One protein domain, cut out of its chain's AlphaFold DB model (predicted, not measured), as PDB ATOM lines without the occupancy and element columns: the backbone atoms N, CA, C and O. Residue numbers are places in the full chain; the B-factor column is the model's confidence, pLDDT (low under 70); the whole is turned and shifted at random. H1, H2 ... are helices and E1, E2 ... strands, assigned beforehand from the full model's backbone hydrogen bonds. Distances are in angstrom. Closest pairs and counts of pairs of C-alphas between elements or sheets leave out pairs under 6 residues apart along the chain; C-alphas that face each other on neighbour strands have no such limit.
ATOM      1  N   LEU A 141     -22.734  -0.626  32.373       89.81
ATOM      2  CA  LEU A 141     -22.821  -1.558  31.257       89.81
ATOM      3  C   LEU A 141     -24.151  -1.410  30.506       89.81
ATOM      4  O   LEU A 141     -24.156  -1.462  29.275       89.81
ATOM      5  N   LYS A 142     -25.262  -1.183  31.217       90.94
ATOM      6  CA  LYS A 142     -26.549  -0.848  30.593       90.94
ATOM      7  C   LYS A 142     -26.458   0.469  29.822       90.94
ATOM      8  O   LYS A 142     -26.915   0.525  28.687       90.94
ATOM      9  N   GLU A 143     -25.838   1.487  30.411       91.75
ATOM     10  CA  GLU A 143     -25.633   2.795  29.774       91.75
ATOM     11  C   GLU A 143     -24.819   2.686  28.481       91.75
ATOM     12  O   GLU A 143     -25.290   3.113  27.434       91.75
ATOM     13  N   GLN A 144     -23.661   2.019  28.521       93.25
ATOM     14  CA  GLN A 144     -22.837   1.757  27.334       93.25
ATOM     15  C   GLN A 144     -23.617   1.019  26.244       93.25
ATOM     16  O   GLN A 144     -23.564   1.384  25.073       93.25
ATOM     17  N   THR A 145     -24.362  -0.012  26.643       94.88
ATOM     18  CA  THR A 145     -25.147  -0.823  25.713       94.88
ATOM     19  C   THR A 145     -26.250  -0.002  25.051       94.88
ATOM     20  O   THR A 145     -26.450  -0.098  23.843       94.88
ATOM     21  N   ILE A 146     -26.969   0.813  25.826       94.94
ATOM     22  CA  ILE A 146     -28.022   1.677  25.292       94.94
ATOM     23  C   ILE A 146     -27.417   2.736  24.382       94.94
ATOM     24  O   ILE A 146     -27.920   2.908  23.278       94.94
ATOM     25  N   CYS A 147     -26.336   3.393  24.797       95.38
ATOM     26  CA  CYS A 147     -25.657   4.402  23.992       95.38
ATOM     27  C   CYS A 147     -25.263   3.834  22.623       95.38
ATOM     28  O   CYS A 147     -25.607   4.420  21.602       95.38
ATOM     29  N   HIS A 148     -24.667   2.636  22.595       96.44
ATOM     30  CA  HIS A 148     -24.283   1.962  21.353       96.44
ATOM     31  C   HIS A 148     -25.482   1.678  20.439       96.44
ATOM     32  O   HIS A 148     -25.519   2.134  19.302       96.44
ATOM     33  N   TYR A 149     -26.494   0.958  20.934       96.88
ATOM     34  CA  TYR A 149     -27.628   0.511  20.108       96.88
ATOM     35  C   TYR A 149     -28.706   1.575  19.859       96.88
ATOM     36  O   TYR A 149     -29.697   1.297  19.186       96.88
ATOM     37  N   SER A 150     -28.556   2.766  20.436       95.19
ATOM     38  CA  SER A 150     -29.404   3.930  20.158       95.19
ATOM     39  C   SER A 150     -28.663   5.026  19.394       95.19
ATOM     40  O   SER A 150     -29.202   6.125  19.267       95.19
ATOM     41  N   GLU A 151     -27.437   4.751  18.928       94.50
ATOM     42  CA  GLU A 151     -26.583   5.711  18.214       94.50
ATOM     43  C   GLU A 151     -26.411   7.025  19.001       94.50
ATOM     44  O   GLU A 151     -26.471   8.128  18.470       94.50
ATOM     45  N   GLY A 152     -26.258   6.903  20.322       92.62
ATOM     46  CA  GLY A 152     -26.103   8.025  21.248       92.62
ATOM     47  C   GLY A 152     -27.397   8.739  21.650       92.62
ATOM     48  O   GLY A 152     -27.368   9.512  22.605       92.62
ATOM     49  N   SER A 153     -28.541   8.467  21.008       95.00
ATOM     50  CA  SER A 153     -29.808   9.142  21.348       95.00
ATOM     51  C   SER A 153     -30.298   8.836  22.766       95.00
ATOM     52  O   SER A 153     -31.025   9.641  23.350       95.00
ATOM     53  N   MET A 154     -29.910   7.684  23.331       94.19
ATOM     54  CA  MET A 154     -30.283   7.248  24.682       94.19
ATOM     55  C   MET A 154     -31.802   7.285  24.915       94.19
ATOM     56  O   MET A 154     -32.276   7.518  26.027       94.19
ATOM     57  N   ALA A 155     -32.575   7.046  23.855       93.69
ATOM     58  CA  ALA A 155     -34.021   7.164  23.865       93.69
ATOM     59  C   ALA A 155     -34.689   6.063  23.037       93.69
ATOM     60  O   ALA A 155     -34.143   5.522  22.079       93.69
ATOM     61  N   CYS A 156     -35.915   5.732  23.424       95.38
ATOM     62  CA  CYS A 156     -36.834   4.950  22.612       95.38
ATOM     63  C   CYS A 156     -37.449   5.859  21.529       95.38
ATOM     64  O   CYS A 156     -37.736   7.017  21.835       95.38
ATOM     65  N   PRO A 157     -37.796   5.348  20.328       94.31
ATOM     66  CA  PRO A 157     -38.459   6.134  19.277       94.31
ATOM     67  C   PRO A 157     -39.753   6.852  19.701       94.31
ATOM     68  O   PRO A 157     -40.145   7.831  19.084       94.31
ATOM     69  N   CYS A 158     -40.417   6.400  20.771       90.00
ATOM     70  CA  CYS A 158     -41.579   7.088  21.350       90.00
ATOM     71  C   CYS A 158     -41.229   8.291  22.253       90.00
ATOM     72  O   CYS A 158     -42.109   8.811  22.934       90.00
ATOM     73  N   GLY A 159     -39.958   8.695  22.320       89.88
ATOM     74  CA  GLY A 159     -39.474   9.847  23.089       89.88
ATOM     75  C   GLY A 159     -39.109   9.555  24.549       89.88
ATOM     76  O   GLY A 159     -38.578  10.424  25.233       89.88
ATOM     77  N   ILE A 160     -39.350   8.340  25.052       90.44
ATOM     78  CA  ILE A 160     -38.932   7.963  26.410       90.44
ATOM     79  C   ILE A 160     -37.407   7.821  26.460       90.44
ATOM     80  O   ILE A 160     -36.860   6.931  25.815       90.44
ATOM     81  N   SER A 161     -36.746   8.644  27.274       91.62
ATOM     82  CA  SER A 161     -35.287   8.645  27.491       91.62
ATOM     83  C   SER A 161     -34.862   8.148  28.880       91.62
ATOM     84  O   SER A 161     -33.678   8.093  29.203       91.62
ATOM     85  N   ASP A 162     -35.813   7.749  29.730       87.75
ATOM     86  CA  ASP A 162     -35.493   7.225  31.056       87.75
ATOM     87  C   ASP A 162     -34.858   5.828  30.957       87.75
ATOM     88  O   ASP A 162     -35.532   4.815  30.730       87.75
ATOM     89  N   ILE A 163     -33.546   5.771  31.192       88.31
ATOM     90  CA  ILE A 163     -32.732   4.555  31.131       88.31
ATOM     91  C   ILE A 163     -33.283   3.400  31.986       88.31
ATOM     92  O   ILE A 163     -33.046   2.231  31.671       88.31
ATOM     93  N   ARG A 164     -34.056   3.670  33.049       86.44
ATOM     94  CA  ARG A 164     -34.653   2.628  33.905       86.44
ATOM     95  C   ARG A 164     -35.670   1.774  33.160       86.44
ATOM     96  O   ARG A 164     -35.791   0.593  33.478       86.44
ATOM     97  N   VAL A 165     -36.364   2.353  32.183       90.25
ATOM     98  CA  VAL A 165     -37.393   1.671  31.384       90.25
ATOM     99  C   VAL A 165     -36.936   1.335  29.971       90.25
ATOM    100  O   VAL A 165     -37.661   0.651  29.256       90.25
ATOM    101  N   LEU A 166     -35.741   1.770  29.567       93.12
ATOM    102  CA  LEU A 166     -35.115   1.345  28.319       93.12
ATOM    103  C   LEU A 166     -34.574  -0.084  28.419       93.12
ATOM    104  O   LEU A 166     -34.039  -0.515  29.448       93.12
ATOM    105  N   THR A 167     -34.709  -0.819  27.324       92.62
ATOM    106  CA  THR A 167     -34.290  -2.206  27.168       92.62
ATOM    107  C   THR A 167     -33.770  -2.452  25.759       92.62
ATOM    108  O   THR A 167     -34.123  -1.747  24.816       92.62
ATOM    109  N   ILE A 168     -32.973  -3.510  25.624       93.88
ATOM    110  CA  ILE A 168     -32.701  -4.098  24.318       93.88
ATOM    111  C   ILE A 168     -33.962  -4.799  23.830       93.88
ATOM    112  O   ILE A 168     -34.621  -5.515  24.593       93.88
ATOM    113  N   ASP A 169     -34.264  -4.584  22.560       94.12
ATOM    114  CA  ASP A 169     -35.284  -5.282  21.806       94.12
ATOM    115  C   ASP A 169     -34.669  -6.084  20.660       94.12
ATOM    116  O   ASP A 169     -33.661  -5.692  20.064       94.12
ATOM    117  N   HIS A 170     -35.320  -7.208  20.377       91.69
ATOM    118  CA  HIS A 170     -35.024  -8.108  19.275       91.69
ATOM    119  C   HIS A 170     -36.035  -7.835  18.158       91.69
ATOM    120  O   HIS A 170     -37.192  -8.232  18.323       91.69
ATOM    121  N   PRO A 171     -35.641  -7.183  17.045       91.69
ATOM    122  CA  PRO A 171     -36.565  -6.815  15.970       91.69
ATOM    123  C   PRO A 171     -37.391  -7.992  15.425       91.69
ATOM    124  O   PRO A 171     -38.567  -7.806  15.107       91.69
ATOM    125  N   ASP A 172     -36.809  -9.196  15.425       89.94
ATOM    126  CA  ASP A 172     -37.414 -10.440  14.926       89.94
ATOM    127  C   ASP A 172     -38.239 -11.209  15.982       89.94
ATOM    128  O   ASP A 172     -38.680 -12.342  15.757       89.94
ATOM    129  N   ALA A 173     -38.446 -10.630  17.173       86.12
ATOM    130  CA  ALA A 173     -39.125 -11.270  18.308       86.12
ATOM    131  C   ALA A 173     -38.552 -12.653  18.690       86.12
ATOM    132  O   ALA A 173     -39.260 -13.526  19.219       86.12
ATOM    133  N   ASP A 174     -37.256 -12.851  18.461       88.75
ATOM    134  CA  ASP A 174     -36.510 -14.083  18.714       88.75
ATOM    135  C   ASP A 174     -35.710 -14.035  20.031       88.75
ATOM    136  O   ASP A 174     -35.089 -15.021  20.428       88.75
ATOM    137  N   GLY A 175     -35.795 -12.936  20.787       86.06
ATOM    138  CA  GLY A 175     -35.000 -12.722  21.997       86.06
ATOM    139  C   GLY A 175     -35.104 -13.827  23.046       86.06
ATOM    140  O   GLY A 175     -34.148 -14.099  23.768       86.06
ATOM    141  N   ALA A 176     -36.241 -14.523  23.130       87.12
ATOM    142  CA  ALA A 176     -36.379 -15.687  24.005       87.12
ATOM    143  C   ALA A 176     -35.561 -16.899  23.526       87.12
ATOM    144  O   ALA A 176     -35.096 -17.674  24.358       87.12
ATOM    145  N   ALA A 177     -35.433 -17.110  22.214       89.12
ATOM    146  CA  ALA A 177     -34.576 -18.143  21.634       89.12
ATOM    147  C   ALA A 177     -33.101 -17.759  21.787       89.12
ATOM    148  O   ALA A 177     -32.333 -18.549  22.329       89.12
ATOM    149  N   HIS A 178     -32.750 -16.515  21.452       88.81
ATOM    150  CA  HIS A 178     -31.397 -15.994  21.612       88.81
ATOM    151  C   HIS A 178     -30.892 -16.099  23.064       88.81
ATOM    152  O   HIS A 178     -29.823 -16.651  23.320       88.81
ATOM    153  N   ARG A 179     -31.694 -15.673  24.054       88.69
ATOM    154  CA  ARG A 179     -31.313 -15.791  25.476       88.69
ATOM    155  C   ARG A 179     -31.123 -17.239  25.931       88.69
ATOM    156  O   ARG A 179     -30.230 -17.505  26.729       88.69
ATOM    157  N   ARG A 180     -31.943 -18.167  25.419       90.12
ATOM    158  CA  ARG A 180     -31.805 -19.605  25.697       90.12
ATOM    159  C   ARG A 180     -30.519 -20.168  25.100       90.12
ATOM    160  O   ARG A 180     -29.814 -20.872  25.808       90.12
ATOM    161  N   ALA A 181     -30.202 -19.819  23.854       90.12
ATOM    162  CA  ALA A 181     -28.973 -20.249  23.190       90.12
ATOM    163  C   ALA A 181     -27.715 -19.760  23.929       90.12
ATOM    164  O   ALA A 181     -26.757 -20.508  24.076       90.12
ATOM    165  N   LEU A 182     -27.746 -18.536  24.466       87.56
ATOM    166  CA  LEU A 182     -26.644 -17.977  25.255       87.56
ATOM    167  C   LEU A 182     -26.610 -18.430  26.727       87.56
ATOM    168  O   LEU A 182     -25.684 -18.061  27.451       87.56
ATOM    169  N   GLY A 183     -27.629 -19.153  27.204       89.38
ATOM    170  CA  GLY A 183     -27.758 -19.524  28.617       89.38
ATOM    171  C   GLY A 183     -27.885 -18.326  29.567       89.38
ATOM    172  O   GLY A 183     -27.503 -18.421  30.731       89.38
ATOM    173  N   VAL A 184     -28.390 -17.179  29.092       88.50
ATOM    174  CA  VAL A 184     -28.513 -15.959  29.905       88.50
ATOM    175  C   VAL A 184     -29.904 -15.837  30.517       88.50
ATOM    176  O   VAL A 184     -30.926 -15.896  29.832       88.50
ATOM    177  N   VAL A 185     -29.941 -15.613  31.829       79.94
ATOM    178  CA  VAL A 185     -31.189 -15.518  32.608       79.94
ATOM    179  C   VAL A 185     -31.608 -14.075  32.906       79.94
ATOM    180  O   VAL A 185     -32.776 -13.830  33.191       79.94
ATOM    181  N   GLY A 186     -30.688 -13.107  32.813       80.81
ATOM    182  CA  GLY A 186     -30.943 -11.706  33.165       80.81
ATOM    183  C   GLY A 186     -30.324 -10.694  32.199       80.81
ATOM    184  O   GLY A 186     -29.371 -11.000  31.480       80.81
ATOM    185  N   GLY A 187     -30.856  -9.467  32.211       84.31
ATOM    186  CA  GLY A 187     -30.444  -8.382  31.308       84.31
ATOM    187  C   GLY A 187     -28.962  -8.019  31.420       84.31
ATOM    188  O   GLY A 187     -28.274  -7.970  30.406       84.31
ATOM    189  N   SER A 188     -28.427  -7.882  32.636       86.25
ATOM    190  CA  SER A 188     -27.011  -7.535  32.837       86.25
ATOM    191  C   SER A 188     -26.048  -8.601  32.290       86.25
ATOM    192  O   SER A 188     -24.948  -8.272  31.847       86.25
ATOM    193  N   GLN A 189     -26.452  -9.879  32.267       90.62
ATOM    194  CA  GLN A 189     -25.658 -10.937  31.634       90.62
ATOM    195  C   GLN A 189     -25.667 -10.795  30.112       90.62
ATOM    196  O   GLN A 189     -24.616 -10.912  29.488       90.62
ATOM    197  N   LEU A 190     -26.828 -10.495  29.522       91.81
ATOM    198  CA  LEU A 190     -26.936 -10.232  28.089       91.81
ATOM    199  C   LEU A 190     -26.074  -9.029  27.683       91.81
ATOM    200  O   LEU A 190     -25.266  -9.160  26.772       91.81
ATOM    201  N   TYR A 191     -26.160  -7.904  28.395       93.00
ATOM    202  CA  TYR A 191     -25.327  -6.728  28.109       93.00
ATOM    203  C   TYR A 191     -23.832  -7.054  28.166       93.00
ATOM    204  O   TYR A 191     -23.058  -6.621  27.315       93.00
ATOM    205  N   ARG A 192     -23.417  -7.889  29.127       92.62
ATOM    206  CA  ARG A 192     -22.020  -8.321  29.253       92.62
ATOM    207  C   ARG A 192     -21.579  -9.132  28.040       92.62
ATOM    208  O   ARG A 192     -20.491  -8.887  27.529       92.62
ATOM    209  N   ARG A 193     -22.419 -10.066  27.582       93.25
ATOM    210  CA  ARG A 193     -22.158 -10.882  26.388       93.25
ATOM    211  C   ARG A 193     -22.069 -10.021  25.131       93.25
ATOM    212  O   ARG A 193     -21.141 -10.203  24.356       93.25
ATOM    213  N   LEU A 194     -22.972  -9.054  24.969       94.12
ATOM    214  CA  LEU A 194     -22.953  -8.135  23.829       94.12
ATOM    215  C   LEU A 194     -21.681  -7.289  23.813       94.12
ATOM    216  O   LEU A 194     -21.019  -7.220  22.784       94.12
ATOM    217  N   ARG A 195     -21.273  -6.736  24.964       94.38
ATOM    218  CA  ARG A 195     -20.004  -6.003  25.077       94.38
ATOM    219  C   ARG A 195     -18.796  -6.885  24.749       94.38
ATOM    220  O   ARG A 195     -17.899  -6.448  24.044       94.38
ATOM    221  N   GLN A 196     -18.763  -8.121  25.257       94.56
ATOM    222  CA  GLN A 196     -17.683  -9.080  24.974       94.56
ATOM    223  C   GLN A 196     -17.608  -9.468  23.492       94.56
ATOM    224  O   GLN A 196     -16.522  -9.726  22.993       94.56
ATOM    225  N   ALA A 197     -18.748  -9.487  22.802       94.31
ATOM    226  CA  ALA A 197     -18.840  -9.760  21.373       94.31
ATOM    227  C   ALA A 197     -18.614  -8.515  20.489       94.31
ATOM    228  O   ALA A 197     -18.827  -8.594  19.284       94.31
ATOM    229  N   GLY A 198     -18.221  -7.369  21.061       95.88
ATOM    230  CA  GLY A 198     -17.983  -6.138  20.299       95.88
ATOM    231  C   GLY A 198     -19.257  -5.444  19.808       95.88
ATOM    232  O   GLY A 198     -19.224  -4.783  18.779       95.88
ATOM    233  N   PHE A 199     -20.368  -5.599  20.534       95.88
ATOM    234  CA  PHE A 199     -21.684  -5.042  20.205       95.88
ATOM    235  C   PHE A 199     -22.176  -5.407  18.789       95.88
ATOM    236  O   PHE A 199     -22.335  -4.529  17.935       95.88
ATOM    237  N   PRO A 200     -22.464  -6.697  18.529       95.69
ATOM    238  CA  PRO A 200     -22.934  -7.142  17.220       95.69
ATOM    239  C   PRO A 200     -24.251  -6.447  16.834       95.69
ATOM    240  O   PRO A 200     -25.048  -6.138  17.727       95.69
ATOM    241  N   PRO A 201     -24.518  -6.227  15.534       94.88
ATOM    242  CA  PRO A 201     -25.763  -5.617  15.067       94.88
ATOM    243  C   PRO A 201     -26.978  -6.531  15.316       94.88
ATOM    244  O   PRO A 201     -26.843  -7.657  15.792       94.88
ATOM    245  N   GLY A 202     -28.179  -6.048  14.979       92.56
ATOM    246  CA  GLY A 202     -29.428  -6.820  15.102       92.56
ATOM    247  C   GLY A 202     -30.237  -6.538  16.372       92.56
ATOM    248  O   GLY A 202     -31.128  -7.304  16.726       92.56
ATOM    249  N   TYR A 203     -29.949  -5.432  17.056       95.31
ATOM    250  CA  TYR A 203     -30.681  -4.986  18.239       95.31
ATOM    251  C   TYR A 203     -31.095  -3.534  18.075       95.31
ATOM    252  O   TYR A 203     -30.427  -2.763  17.391       95.31
ATOM    253  N   ARG A 204     -32.172  -3.155  18.758       95.38
ATOM    254  CA  ARG A 204     -32.599  -1.759  18.888       95.38
ATOM    255  C   ARG A 204     -32.950  -1.444  20.333       95.38
ATOM    256  O   ARG A 204     -33.241  -2.347  21.121       95.38
ATOM    257  N   ILE A 205     -32.962  -0.164  20.677       96.31
ATOM    258  CA  ILE A 205     -33.406   0.299  21.992       96.31
ATOM    259  C   ILE A 205     -34.888   0.659  21.950       96.31
ATOM    260  O   ILE A 205     -35.322   1.497  21.167       96.31
ATOM    261  N   LEU A 206     -35.665   0.042  22.843       96.81
ATOM    262  CA  LEU A 206     -37.064   0.379  23.099       96.81
ATOM    263  C   LEU A 206     -37.288   0.564  24.601       96.81
ATOM    264  O   LEU A 206     -36.553   0.022  25.421       96.81
ATOM    265  N   CYS A 207     -38.344   1.277  24.986       95.12
ATOM    266  CA  CYS A 207     -38.844   1.206  26.358       95.12
ATOM    267  C   CYS A 207     -39.633  -0.101  26.588       95.12
ATOM    268  O   CYS A 207     -40.114  -0.703  25.626       95.12
ATOM    269  N   PHE A 208     -39.811  -0.541  27.841       92.38
ATOM    270  CA  PHE A 208     -40.510  -1.796  28.165       92.38
ATOM    271  C   PHE A 208     -41.911  -1.881  27.551       92.38
ATOM    272  O   PHE A 208     -42.270  -2.916  26.988       92.38
ATOM    273  N   SER A 209     -42.684  -0.792  27.616       94.25
ATOM    274  CA  SER A 209     -44.008  -0.710  26.990       94.25
ATOM    275  C   SER A 209     -43.948  -0.953  25.478       94.25
ATOM    276  O   SER A 209     -44.717  -1.766  24.969       94.25
ATOM    277  N   CYS A 210     -43.019  -0.304  24.764       95.44
ATOM    278  CA  CYS A 210     -42.866  -0.471  23.315       95.44
ATOM    279  C   CYS A 210     -42.342  -1.856  22.934       95.44
ATOM    280  O   CYS A 210     -42.864  -2.439  21.989       95.44
ATOM    281  N   ASN A 211     -41.353  -2.389  23.658       94.81
ATOM    282  CA  ASN A 211     -40.825  -3.736  23.422       94.81
ATOM    283  C   ASN A 211     -41.952  -4.771  23.539       94.81
ATOM    284  O   ASN A 211     -42.218  -5.519  22.597       94.81
ATOM    285  N   LEU A 212     -42.698  -4.748  24.649       91.62
ATOM    286  CA  LEU A 212     -43.771  -5.713  24.853       91.62
ATOM    287  C   LEU A 212     -44.913  -5.544  23.845       91.62
ATOM    288  O   LEU A 212     -45.419  -6.548  23.345       91.62
ATOM    289  N   ALA A 213     -45.325  -4.305  23.559       91.88
ATOM    290  CA  ALA A 213     -46.364  -4.038  22.567       91.88
ATOM    291  C   ALA A 213     -45.956  -4.582  21.194       91.88
ATOM    292  O   ALA A 213     -46.681  -5.401  20.639       91.88
ATOM    293  N   THR A 214     -44.747  -4.251  20.733       91.00
ATOM    294  CA  THR A 214     -44.232  -4.695  19.431       91.00
ATOM    295  C   THR A 214     -44.152  -6.219  19.350       91.00
ATOM    296  O   THR A 214     -44.642  -6.817  18.394       91.00
ATOM    297  N   TYR A 215     -43.607  -6.874  20.382       91.50
ATOM    298  CA  TYR A 215     -43.551  -8.336  20.447       91.50
ATOM    299  C   TYR A 215     -44.947  -8.969  20.358       91.50
ATOM    300  O   TYR A 215     -45.159  -9.938  19.625       91.50
ATOM    301  N   LEU A 216     -45.916  -8.446  21.117       89.25
ATOM    302  CA  LEU A 216     -47.272  -8.990  21.138       89.25
ATOM    303  C   LEU A 216     -48.016  -8.727  19.828       89.25
ATOM    304  O   LEU A 216     -48.723  -9.619  19.371       89.25
ATOM    305  N   GLU A 217     -47.824  -7.569  19.202       87.88
ATOM    306  CA  GLU A 217     -48.393  -7.221  17.895       87.88
ATOM    307  C   GLU A 217     -47.867  -8.150  16.794       87.88
ATOM    308  O   GLU A 217     -48.661  -8.752  16.067       87.88
ATOM    309  N   GLN A 218     -46.549  -8.380  16.742       86.88
ATOM    310  CA  GLN A 218     -45.927  -9.327  15.809       86.88
ATOM    311  C   GLN A 218     -46.433 -10.766  16.014       86.88
ATOM    312  O   GLN A 218     -46.650 -11.499  15.051       86.88
ATOM    313  N   LYS A 219     -46.654 -11.192  17.267       82.44
ATOM    314  CA  LYS A 219     -47.166 -12.543  17.577       82.44
ATOM    315  C   LYS A 219     -48.679 -12.690  17.432       82.44
ATOM    316  O   LYS A 219     -49.156 -13.825  17.346       82.44
ATOM    317  N   ALA A 220     -49.433 -11.597  17.496       76.38
ATOM    318  CA  ALA A 220     -50.881 -11.606  17.335       76.38
ATOM    319  C   ALA A 220     -51.298 -11.574  15.859       76.38
ATOM    320  O   ALA A 220     -52.391 -12.045  15.564       76.38
ATOM    321  N   GLY A 221     -50.431 -11.075  14.966       62.91
ATOM    322  CA  GLY A 221     -50.805 -10.724  13.599       62.91
ATOM    323  C   GLY A 221     -51.746  -9.523  13.644       62.91
ATOM    324  O   GLY A 221     -52.949  -9.718  13.752       62.91
TER     325      GLY A 221
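Overview. This is residues 141 to 221 of the 225 residues of an uncharacterized protein of Synergistetes bacterium ADurb.BinA166 (UniProt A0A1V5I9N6). A short two-strand ribbon, E1 and E2, sits in the middle, with H1 at one side of it and H4 at the other. H3 packs on H1, H2 lies farther out at one end, and the long loop of residues 150 to 165 fills the opposite end. The 81 printed residues include four named helices and two named strands, in the order H1, E1, H2, H3, E2, H4; the strands are antiparallel and the class is mostly helix. The whole is compact and rounded, with a radius of gyration of the C-alphas of 12.2 A and spans of 34 by 29 by 20 A.

Along the chain. H1, residues 141 to 149, begins at C-alpha 141 (-22.821, -1.558, 31.257) and is 12.3 A long. E1 is residues 166 to 169, 9.3 A, and H2 residues 175 to 181, 9.7 A. H3, residues 187 to 196, is 14.3 A long. E2, residues 204 to 207, is 10.2 A; H4, residues 208 to 220, is 17.9 A and ends at C-alpha 220 (-50.881, -11.606, 17.335).

Arrangement. E1 and E2 are antiparallel at 136 degrees, with N 167 and O 206 at 2.8 A and N 204 and O 169 at 3.2 A, within hydrogen-bond range. The closest C-alphas of H1 and E2 are those of Tyr 149 and Arg 204, 5.6 A; of E1 and H4, Asp 169 and Asn 211, 6.0 A. H1 and H3 touch at a steep tilt of 64 degrees, the same way, closest at the C-alphas of Thr 145 and Tyr 191, 6.4 A. H2 and H3 are close but not clearly touching, with the C-alphas of Arg 179 and Leu 190 closest at 7.5 A. H1 and H4 are apart. In H1, H2, H3 and H4 every O i to N i+4 pair is within hydrogen-bond range.

Size, cuts and confidence. The C-alphas farthest apart, Gln 196 and Gly 221, are 35.1 A from each other. The printed part has no cut. The link from H1 to E1, 16 residues, is long. Mean pLDDT of the printed part is 91.0; residue 221 is under 70.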